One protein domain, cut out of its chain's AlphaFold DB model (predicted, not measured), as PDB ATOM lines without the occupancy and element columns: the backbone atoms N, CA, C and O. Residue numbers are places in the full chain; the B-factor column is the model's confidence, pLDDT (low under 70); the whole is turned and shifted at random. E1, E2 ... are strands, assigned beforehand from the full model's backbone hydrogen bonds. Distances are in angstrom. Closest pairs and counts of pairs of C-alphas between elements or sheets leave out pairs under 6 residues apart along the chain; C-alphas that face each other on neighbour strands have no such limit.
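Overview. This is residues 134 to 211 of the 675 residues of the protein "LPXTG-motif cell wall anchor domain-containing protein/Listeria/Bacterioides repeat-containing protein" of Atopobium minutum (UniProt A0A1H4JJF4). One strongly twisted sheet of four strands makes the core, with the long hairpin of E1 and E2 at one side and E4 with the short E3 at the other. Two long loops, residues 158 to 171 and 177 to 201, join E2 to E3 and E3 to E4, and the E1 and E2 hairpin runs along the longest axis. The printed part has 78 residues with four named strands, E1 to E4 along the chain, and no named helix; the sheet's order is E2, E1, E4, E3, mixed. The class is all strand, with 32 of the 78 residues in named elements. The whole is compact, with a radius of gyration of the C-alphas of 11.8 A and spans of 36 by 24 by 18 A, only just elongated.

Arrangement. E1, residues 134 to 141, and E2, residues 148 to 157, form an antiparallel hairpin at 163 degrees; N 136 and O 154 are 2.8 A apart, within hydrogen-bond range. E4, residues 202 to 210, is parallel to E1 at 22 degrees, with N 137 and O 203 at 2.8 A, within hydrogen-bond range. E3, residues 172 to 176, and E4 form an antiparallel hairpin at 142 degrees, with N 206 and O 175 at 2.9 A, within hydrogen-bond range. E2 and E3 are the edge strands and are apart. From edge to edge the strands' lines turn by 63 degrees.

Along the chain. E1 begins at C-alpha 134 (189.647, 157.514, 107.336) and is 23.0 A long. E2 is 27.3 A long, E3 12.9 A and E4 24.3 A, ending at C-alpha 210 (184.531, 176.139, 88.165).

Size, cuts and confidence. The C-alphas farthest apart, those of Thr 144 and Ile 157, are 35.9 A apart. The printed part has no cut. The links E2 to E3 and E3 to E4 are long. The mean pLDDT of the printed part is 89.7, and no printed residue is under 70.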
ATOM      1  N   MET A 134     190.589 156.762 108.148       94.81
ATOM      2  CA  MET A 134     189.647 157.514 107.336       94.81
ATOM      3  C   MET A 134     190.125 157.537 105.890       94.81
ATOM      4  O   MET A 134     191.318 157.689 105.622       94.81
ATOM      5  N   THR A 135     189.181 157.442 104.963       95.50
ATOM      6  CA  THR A 135     189.426 157.578 103.528       95.50
ATOM      7  C   THR A 135     188.737 158.839 103.028       95.50
ATOM      8  O   THR A 135     187.542 159.025 103.244       95.50
ATOM      9  N   LEU A 136     189.484 159.708 102.356       95.56
ATOM     10  CA  LEU A 136     188.957 160.868 101.652       95.56
ATOM     11  C   LEU A 136     189.081 160.639 100.153       95.56
ATOM     12  O   LEU A 136     190.174 160.354  99.665       95.56
ATOM     13  N   THR A 137     187.992 160.857  99.428       96.44
ATOM     14  CA  THR A 137     187.967 160.776  97.974       96.44
ATOM     15  C   THR A 137     187.569 162.117  97.363       96.44
ATOM     16  O   THR A 137     186.534 162.694  97.693       96.44
ATOM     17  N   LEU A 138     188.402 162.617  96.452       96.44
ATOM     18  CA  LEU A 138     188.100 163.775  95.616       96.44
ATOM     19  C   LEU A 138     187.536 163.281  94.284       96.44
ATOM     20  O   LEU A 138     188.155 162.443  93.630       96.44
ATOM     21  N   VAL A 139     186.362 163.776  93.897       96.94
ATOM     22  CA  VAL A 139     185.641 163.348  92.692       96.94
ATOM     23  C   VAL A 139     185.561 164.505  91.703       96.94
ATOM     24  O   VAL A 139     184.970 165.547  91.999       96.94
ATOM     25  N   TYR A 140     186.114 164.302  90.512       95.81
ATOM     26  CA  TYR A 140     186.150 165.297  89.443       95.81
ATOM     27  C   TYR A 140     185.117 164.969  88.365       95.81
ATOM     28  O   TYR A 140     184.887 163.802  88.041       95.81
ATOM     29  N   TYR A 141     184.498 166.005  87.800       94.56
ATOM     30  CA  TYR A 141     183.473 165.875  86.765       94.56
ATOM     31  C   TYR A 141     183.888 166.576  85.477       94.56
ATOM     32  O   TYR A 141     184.484 167.653  85.492       94.56
ATOM     33  N   ASN A 142     183.487 166.003  84.347       92.25
ATOM     34  CA  ASN A 142     183.504 166.696  83.075       92.25
ATOM     35  C   ASN A 142     182.440 167.800  83.095       92.25
ATOM     36  O   ASN A 142     181.236 167.546  83.077       92.25
ATOM     37  N   LEU A 143     182.897 169.051  83.090       89.25
ATOM     38  CA  LEU A 143     182.031 170.225  83.225       89.25
ATOM     39  C   LEU A 143     181.132 170.490  82.003       89.25
ATOM     40  O   LEU A 143     180.288 171.382  82.047       89.25
ATOM     41  N   THR A 144     181.306 169.744  80.906       88.50
ATOM     42  CA  THR A 144     180.491 169.883  79.687       88.50
ATOM     43  C   THR A 144     179.244 169.002  79.722       88.50
ATOM     44  O   THR A 144     178.178 169.437  79.292       88.50
ATOM     45  N   ASP A 145     179.368 167.765  80.204       90.38
ATOM     46  CA  ASP A 145     178.286 166.769  80.187       90.38
ATOM     47  C   ASP A 145     177.877 166.266  81.583       90.38
ATOM     48  O   ASP A 145     176.901 165.525  81.705       90.38
ATOM     49  N   GLY A 146     178.575 166.699  82.638       87.31
ATOM     50  CA  GLY A 146     178.281 166.363  84.029       87.31
ATOM     51  C   GLY A 146     178.628 164.923  84.413       87.31
ATOM     52  O   GLY A 146     178.228 164.479  85.491       87.31
ATOM     53  N   THR A 147     179.335 164.178  83.558       93.19
ATOM     54  CA  THR A 147     179.795 162.820  83.876       93.19
ATOM     55  C   THR A 147     181.021 162.849  84.783       93.19
ATOM     56  O   THR A 147     181.792 163.806  84.778       93.19
ATOM     57  N   GLU A 148     181.184 161.822  85.615       94.25
ATOM     58  CA  GLU A 148     182.392 161.673  86.429       94.25
ATOM     59  C   GLU A 148     183.597 161.391  85.526       94.25
ATOM     60  O   GLU A 148     183.534 160.509  84.670       94.25
ATOM     61  N   ASP A 149     184.680 162.140  85.725       94.06
ATOM     62  CA  ASP A 149     185.913 162.032  84.946       94.06
ATOM     63  C   ASP A 149     186.921 161.101  85.638       94.06
ATOM     64  O   ASP A 149     187.299 160.061  85.097       94.06
ATOM     65  N   HIS A 150     187.316 161.435  86.870       95.56
ATOM     66  CA  HIS A 150     188.222 160.617  87.676       95.56
ATOM     67  C   HIS A 150     188.058 160.867  89.184       95.56
ATOM     68  O   HIS A 150     187.379 161.803  89.617       95.56
ATOM     69  N   ARG A 151     188.701 160.012  89.991       96.75
ATOM     70  CA  ARG A 151     188.736 160.102  91.456       96.75
ATOM     71  C   ARG A 151     190.160 160.001  91.986       96.75
ATOM     72  O   ARG A 151     190.950 159.199  91.492       96.75
ATOM     73  N   GLU A 152     190.443 160.740  93.048       96.75
ATOM     74  CA  GLU A 152     191.686 160.656  93.821       96.75
ATOM     75  C   GLU A 152     191.361 160.234  95.252       96.75
ATOM     76  O   GLU A 152     190.335 160.636  95.790       96.75
ATOM     77  N   THR A 153     192.186 159.386  95.869       96.19
ATOM     78  CA  THR A 153     191.914 158.840  97.208       96.19
ATOM     79  C   THR A 153     193.113 158.997  98.128       96.19
ATOM     80  O   THR A 153     194.240 158.678  97.754       96.19
ATOM     81  N   PHE A 154     192.838 159.443  99.348       95.88
ATOM     82  CA  PHE A 154     193.809 159.723 100.394       95.88
ATOM     83  C   PHE A 154     193.372 159.046 101.691       95.88
ATOM     84  O   PHE A 154     192.175 158.916 101.953       95.88
ATOM     85  N   GLN A 155     194.330 158.622 102.513       95.81
ATOM     86  CA  GLN A 155     194.047 157.966 103.787       95.81
ATOM     87  C   GLN A 155     194.885 158.561 104.910       95.81
ATOM     88  O   GLN A 155     196.073 158.825 104.732       95.81
ATOM     89  N   ALA A 156     194.267 158.723 106.073       95.56
ATOM     90  CA  ALA A 156     194.938 159.077 107.317       95.56
ATOM     91  C   ALA A 156     194.115 158.574 108.508       95.56
ATOM     92  O   ALA A 156     192.974 158.145 108.344       95.56
ATOM     93  N   ILE A 157     194.672 158.611 109.717       95.69
ATOM     94  CA  ILE A 157     193.893 158.295 110.920       95.69
ATOM     95  C   ILE A 157     192.865 159.399 111.212       95.69
ATOM     96  O   ILE A 157     193.036 160.554 110.819       95.69
ATOM     97  N   TYR A 158     191.789 159.053 111.912       95.06
ATOM     98  CA  TYR A 158     190.736 159.996 112.292       95.06
ATOM     99  C   TYR A 158     191.271 161.235 113.043       95.06
ATOM    100  O   TYR A 158     192.046 161.102 113.990       95.06
ATOM    101  N   ASP A 159     190.823 162.430 112.642       93.56
ATOM    102  CA  ASP A 159     191.300 163.776 113.033       93.56
ATOM    103  C   ASP A 159     192.738 164.143 112.629       93.56
ATOM    104  O   ASP A 159     193.188 165.246 112.958       93.56
ATOM    105  N   HIS A 160     193.469 163.298 111.897       93.69
ATOM    106  CA  HIS A 160     194.791 163.687 111.407       93.69
ATOM    107  C   HIS A 160     194.685 164.914 110.497       93.69
ATOM    108  O   HIS A 160     193.719 165.055 109.741       93.69
ATOM    109  N   THR A 161     195.681 165.800 110.552       92.00
ATOM    110  CA  THR A 161     195.744 166.964 109.658       92.00
ATOM    111  C   THR A 161     195.741 166.524 108.193       92.00
ATOM    112  O   THR A 161     196.354 165.520 107.832       92.00
ATOM    113  N   ALA A 162     195.034 167.271 107.349       89.31
ATOM    114  CA  ALA A 162     195.075 167.082 105.902       89.31
ATOM    115  C   ALA A 162     196.280 167.780 105.252       89.31
ATOM    116  O   ALA A 162     196.606 167.500 104.098       89.31
ATOM    117  N   ASP A 163     196.941 168.668 106.001       87.69
ATOM    118  CA  ASP A 163     198.104 169.412 105.535       87.69
ATOM    119  C   ASP A 163     199.227 168.464 105.092       87.69
ATOM    120  O   ASP A 163     199.551 167.493 105.776       87.69
ATOM    121  N   GLY A 164     199.784 168.726 103.912       85.94
ATOM    122  CA  GLY A 164     200.793 167.874 103.278       85.94
ATOM    123  C   GLY A 164     200.304 166.516 102.749       85.94
ATOM    124  O   GLY A 164     201.093 165.828 102.105       85.94
ATOM    125  N   ILE A 165     199.040 166.127 102.970       90.50
ATOM    126  CA  ILE A 165     198.457 164.867 102.463       90.50
ATOM    127  C   ILE A 165     197.564 165.128 101.251       90.50
ATOM    128  O   ILE A 165     197.666 164.432 100.242       90.50
ATOM    129  N   VAL A 166     196.682 166.122 101.350       90.44
ATOM    130  CA  VAL A 166     195.692 166.447 100.321       90.44
ATOM    131  C   VAL A 166     195.435 167.951 100.288       90.44
ATOM    132  O   VAL A 166     195.339 168.610 101.321       90.44
ATOM    133  N   SER A 167     195.292 168.499  99.084       86.62
ATOM    134  CA  SER A 167     194.941 169.900  98.854       86.62
ATOM    135  C   SER A 167     193.842 169.992  97.807       86.62
ATOM    136  O   SER A 167     193.934 169.346  96.766       86.62
ATOM    137  N   LEU A 168     192.833 170.819  98.064       87.25
ATOM    138  CA  LEU A 168     191.761 171.071  97.109       87.25
ATOM    139  C   LEU A 168     192.248 172.025  96.012       87.25
ATOM    140  O   LEU A 168     192.757 173.105  96.316       87.25
ATOM    141  N   ASP A 169     192.083 171.640  94.747       85.62
ATOM    142  CA  ASP A 169     192.397 172.509  93.609       85.62
ATOM    143  C   ASP A 169     191.443 173.712  93.595       85.62
ATOM    144  O   ASP A 169     190.230 173.566  93.442       85.62
ATOM    145  N   THR A 170     192.007 174.910  93.735       81.56
ATOM    146  CA  THR A 170     191.276 176.180  93.808       81.56
ATOM    147  C   THR A 170     190.597 176.584  92.498       81.56
ATOM    148  O   THR A 170     189.843 177.553  92.476       81.56
ATOM    149  N   THR A 171     190.870 175.882  91.397       82.75
ATOM    150  CA  THR A 171     190.197 176.088  90.105       82.75
ATOM    151  C   THR A 171     188.719 175.687  90.166       82.75
ATOM    152  O   THR A 171     187.892 176.229  89.429       82.75
ATOM    153  N   TYR A 172     188.372 174.759  91.060       86.44
ATOM    154  CA  TYR A 172     187.027 174.210  91.198       86.44
ATOM    155  C   TYR A 172     186.341 174.701  92.467       86.44
ATOM    156  O   TYR A 172     186.976 174.949  93.493       86.44
ATOM    157  N   ARG A 173     185.011 174.772  92.409       85.44
ATOM    158  CA  ARG A 173     184.178 174.866  93.603       85.44
ATOM    159  C   ARG A 173     183.950 173.456  94.149       85.44
ATOM    160  O   ARG A 173     183.362 172.611  93.471       85.44
ATOM    161  N   TRP A 174     184.432 173.207  95.364       90.31
ATOM    162  CA  TRP A 174     184.311 171.912  96.030       90.31
ATOM    163  C   TRP A 174     183.051 171.860  96.875       90.31
ATOM    164  O   TRP A 174     182.821 172.733  97.710       90.31
ATOM    165  N   THR A 175     182.263 170.806  96.684       90.69
ATOM    166  CA  THR A 175     180.980 170.620  97.374       90.69
ATOM    167  C   THR A 175     180.895 169.273  98.080       90.69
ATOM    168  O   THR A 175     181.620 168.332  97.735       90.69
ATOM    169  N   ALA A 176     180.015 169.186  99.074       90.81
ATOM    170  CA  ALA A 176     179.740 167.961  99.810       90.81
ATOM    171  C   ALA A 176     179.121 166.883  98.900       90.81
ATOM    172  O   ALA A 176     178.426 167.177  97.923       90.81
ATOM    173  N   ALA A 177     179.334 165.610  99.235       91.31
ATOM    174  CA  ALA A 177     178.824 164.493  98.442       91.31
ATOM    175  C   ALA A 177     177.298 164.462  98.305       91.31
ATOM    176  O   ALA A 177     176.774 164.187  97.222       91.31
ATOM    177  N   LYS A 178     176.586 164.761  99.394       91.19
ATOM    178  CA  LYS A 178     175.121 164.692  99.477       91.19
ATOM    179  C   LYS A 178     174.422 166.019  99.184       91.19
ATOM    180  O   LYS A 178     173.212 166.009  98.973       91.19
ATOM    181  N   ASP A 179     175.159 167.129  99.131       85.44
ATOM    182  CA  ASP A 179     174.618 168.457  98.836       85.44
ATOM    183  C   ASP A 179     175.546 169.239  97.892       85.44
ATOM    184  O   ASP A 179     176.585 169.768  98.284       85.44
ATOM    185  N   ALA A 180     175.122 169.352  96.631       83.31
ATOM    186  CA  ALA A 180     175.841 170.070  95.578       83.31
ATOM    187  C   ALA A 180     175.849 171.603  95.756       83.31
ATOM    188  O   ALA A 180     176.460 172.311  94.956       83.31
ATOM    189  N   HIS A 181     175.159 172.142  96.761       78.06
ATOM    190  CA  HIS A 181     175.187 173.564  97.094       78.06
ATOM    191  C   HIS A 181     176.034 173.874  98.322       78.06
ATOM    192  O   HIS A 181     176.303 175.051  98.564       78.06
ATOM    193  N   ARG A 182     176.464 172.852  99.067       79.75
ATOM    194  CA  ARG A 182     177.221 173.010 100.301       79.75
ATOM    195  C   ARG A 182     178.716 172.987 100.026       79.75
ATOM    196  O   ARG A 182     179.270 171.938  99.705       79.75
ATOM    197  N   ASP A 183     179.357 174.138 100.181       82.50
ATOM    198  CA  ASP A 183     180.804 174.270 100.038       82.50
ATOM    199  C   ASP A 183     181.556 173.560 101.160       82.50
ATOM    200  O   ASP A 183     181.142 173.564 102.325       82.50
ATOM    201  N   VAL A 184     182.688 172.965 100.798       85.19
ATOM    202  CA  VAL A 184     183.532 172.206 101.721       85.19
ATOM    203  C   VAL A 184     184.939 172.775 101.767       85.19
ATOM    204  O   VAL A 184     185.472 173.317 100.802       85.19
ATOM    205  N   SER A 185     185.566 172.622 102.926       85.19
ATOM    206  CA  SER A 185     186.989 172.884 103.111       85.19
ATOM    207  C   SER A 185     187.590 171.730 103.889       85.19
ATOM    208  O   SER A 185     186.906 171.110 104.706       85.19
ATOM    209  N   ILE A 186     188.871 171.458 103.656       82.25
ATOM    210  CA  ILE A 186     189.569 170.394 104.360       82.25
ATOM    211  C   ILE A 186     190.625 170.946 105.307       82.25
ATOM    212  O   ILE A 186     191.440 171.790 104.943       82.25
ATOM    213  N   LYS A 187     190.591 170.460 106.548       86.12
ATOM    214  CA  LYS A 187     191.601 170.741 107.579       86.12
ATOM    215  C   LYS A 187     192.150 169.461 108.192       86.12
ATOM    216  O   LYS A 187     193.333 169.386 108.502       86.12
ATOM    217  N   SER A 188     191.295 168.457 108.342       91.75
ATOM    218  CA  SER A 188     191.621 167.171 108.944       91.75
ATOM    219  C   SER A 188     190.688 166.081 108.423       91.75
ATOM    220  O   SER A 188     189.623 166.369 107.877       91.75
ATOM    221  N   PHE A 189     191.082 164.828 108.613       92.94
ATOM    222  CA  PHE A 189     190.298 163.648 108.260       92.94
ATOM    223  C   PHE A 189     189.248 163.346 109.343       92.94
ATOM    224  O   PHE A 189     189.434 162.443 110.157       92.94
ATOM    225  N   ASN A 190     188.156 164.116 109.403       87.94
ATOM    226  CA  ASN A 190     187.096 163.906 110.397       87.94
ATOM    227  C   ASN A 190     185.674 164.097 109.862       87.94
ATOM    228  O   ASN A 190     185.457 164.528 108.734       87.94
ATOM    229  N   SER A 191     184.696 163.747 110.700       71.50
ATOM    230  CA  SER A 191     183.271 163.686 110.366       71.50
ATOM    231  C   SER A 191     182.502 164.980 110.659       71.50
ATOM    232  O   SER A 191     181.288 164.946 110.854       71.50
ATOM    233  N   ALA A 192     183.182 166.134 110.691       70.00
ATOM    234  CA  ALA A 192     182.554 167.414 111.036       70.00
ATOM    235  C   ALA A 192     181.439 167.847 110.060       70.00
ATOM    236  O   ALA A 192     180.596 168.669 110.418       70.00
ATOM    237  N   ASP A 193     181.410 167.287 108.847       80.12
ATOM    238  CA  ASP A 193     180.379 167.533 107.845       80.12
ATOM    239  C   ASP A 193     179.616 166.238 107.476       80.12
ATOM    240  O   ASP A 193     180.110 165.443 106.671       80.12
ATOM    241  N   PRO A 194     178.384 166.039 107.985       86.06
ATOM    242  CA  PRO A 194     177.561 164.867 107.667       86.06
ATOM    243  C   PRO A 194     177.184 164.709 106.185       86.06
ATOM    244  O   PRO A 194     176.967 163.581 105.729       86.06
ATOM    245  N   ASP A 195     177.109 165.812 105.433       88.25
ATOM    246  CA  ASP A 195     176.755 165.800 104.007       88.25
ATOM    247  C   ASP A 195     177.935 165.354 103.142       88.25
ATOM    248  O   ASP A 195     177.750 164.907 102.010       88.25
ATOM    249  N   SER A 196     179.149 165.429 103.686       91.56
ATOM    250  CA  SER A 196     180.367 164.949 103.034       91.56
ATOM    251  C   SER A 196     180.690 163.488 103.357       91.56
ATOM    252  O   SER A 196     181.459 162.855 102.638       91.56
ATOM    253  N   MET A 197     180.104 162.924 104.416       92.31
ATOM    254  CA  MET A 197     180.322 161.529 104.811       92.31
ATOM    255  C   MET A 197     179.500 160.580 103.934       92.31
ATOM    256  O   MET A 197     178.271 160.660 103.927       92.31
ATOM    257  N   ILE A 198     180.140 159.629 103.257       93.12
ATOM    258  CA  ILE A 198     179.464 158.520 102.561       93.12
ATOM    259  C   ILE A 198     179.038 157.445 103.568       93.12
ATOM    260  O   ILE A 198     177.895 156.989 103.554       93.12
ATOM    261  N   ASP A 199     179.933 157.117 104.496       91.88
ATOM    262  CA  ASP A 199     179.683 156.278 105.667       91.88
ATOM    263  C   ASP A 199     180.543 156.759 106.851       91.88
ATOM    264  O   ASP A 199     181.081 157.859 106.810       91.88
ATOM    265  N   SER A 200     180.668 155.969 107.921       90.44
ATOM    266  CA  SER A 200     181.424 156.335 109.129       90.44
ATOM    267  C   SER A 200     182.914 156.642 108.915       90.44
ATOM    268  O   SER A 200     183.492 157.324 109.766       90.44
ATOM    269  N   TYR A 201     183.526 156.155 107.831       93.56
ATOM    270  CA  TYR A 201     184.971 156.229 107.580       93.56
ATOM    271  C   TYR A 201     185.345 156.818 106.210       93.56
ATOM    272  O   TYR A 201     186.534 156.996 105.940       93.56
ATOM    273  N   HIS A 202     184.365 157.135 105.362       94.12
ATOM    274  CA  HIS A 202     184.590 157.649 104.009       94.12
ATOM    275  C   HIS A 202     184.013 159.055 103.833       94.12
ATOM    276  O   HIS A 202     182.819 159.274 104.048       94.12
ATOM    277  N   ILE A 203     184.859 159.990 103.404       94.12
ATOM    278  CA  ILE A 203     184.514 161.375 103.070       94.12
ATOM    279  C   ILE A 203     184.635 161.541 101.553       94.12
ATOM    280  O   ILE A 203     185.642 161.135 100.976       94.12
ATOM    281  N   GLU A 204     183.652 162.168 100.911       95.12
ATOM    282  CA  GLU A 204     183.710 162.530  99.493       95.12
ATOM    283  C   GLU A 204     183.474 164.029  99.283       95.12
ATOM    284  O   GLU A 204     182.521 164.608  99.811       95.12
ATOM    285  N   PHE A 205     184.330 164.641  98.460       94.75
ATOM    286  CA  PHE A 205     184.172 166.012  97.976       94.75
ATOM    287  C   PHE A 205     184.129 166.031  96.451       94.75
ATOM    288  O   PHE A 205     184.882 165.315  95.791       94.75
ATOM    289  N   HIS A 206     183.258 166.865  95.885       94.69
ATOM    290  CA  HIS A 206     182.968 166.862  94.453       94.69
ATOM    291  C   HIS A 206     183.254 168.221  93.810       94.69
ATOM    292  O   HIS A 206     182.683 169.240  94.209       94.69
ATOM    293  N   ALA A 207     184.081 168.206  92.765       93.62
ATOM    294  CA  ALA A 207     184.372 169.338  91.892       93.62
ATOM    295  C   ALA A 207     183.384 169.352  90.715       93.62
ATOM    296  O   ALA A 207     183.624 168.742  89.672       93.62
ATOM    297  N   ARG A 208     182.228 169.998  90.907       86.81
ATOM    298  CA  ARG A 208     181.107 169.973  89.941       86.81
ATOM    299  C   ARG A 208     181.076 171.163  88.987       86.81
ATOM    300  O   ARG A 208     180.435 171.084  87.945       86.81
ATOM    301  N   GLU A 209     181.737 172.257  89.350       86.19
ATOM    302  CA  GLU A 209     181.774 173.501  88.584       86.19
ATOM    303  C   GLU A 209     183.067 174.286  88.858       86.19
ATOM    304  O   GLU A 209     183.785 174.015  89.826       86.19
ATOM    305  N   LEU A 210     183.384 175.247  87.984       85.38
ATOM    306  CA  LEU A 210     184.531 176.139  88.165       85.38
ATOM    307  C   LEU A 210     184.261 177.136  89.292       85.38
ATOM    308  O   LEU A 210     183.155 177.664  89.410       85.38
ATOM    309  N   ALA A 211     185.294 177.454  90.068       72.75
ATOM    310  CA  ALA A 211     185.231 178.562  91.006       72.75
ATOM    311  C   ALA A 211     185.076 179.884  90.227       72.75
ATOM    312  O   ALA A 211     185.917 180.238  89.397       72.75
TER     313      ALA A 211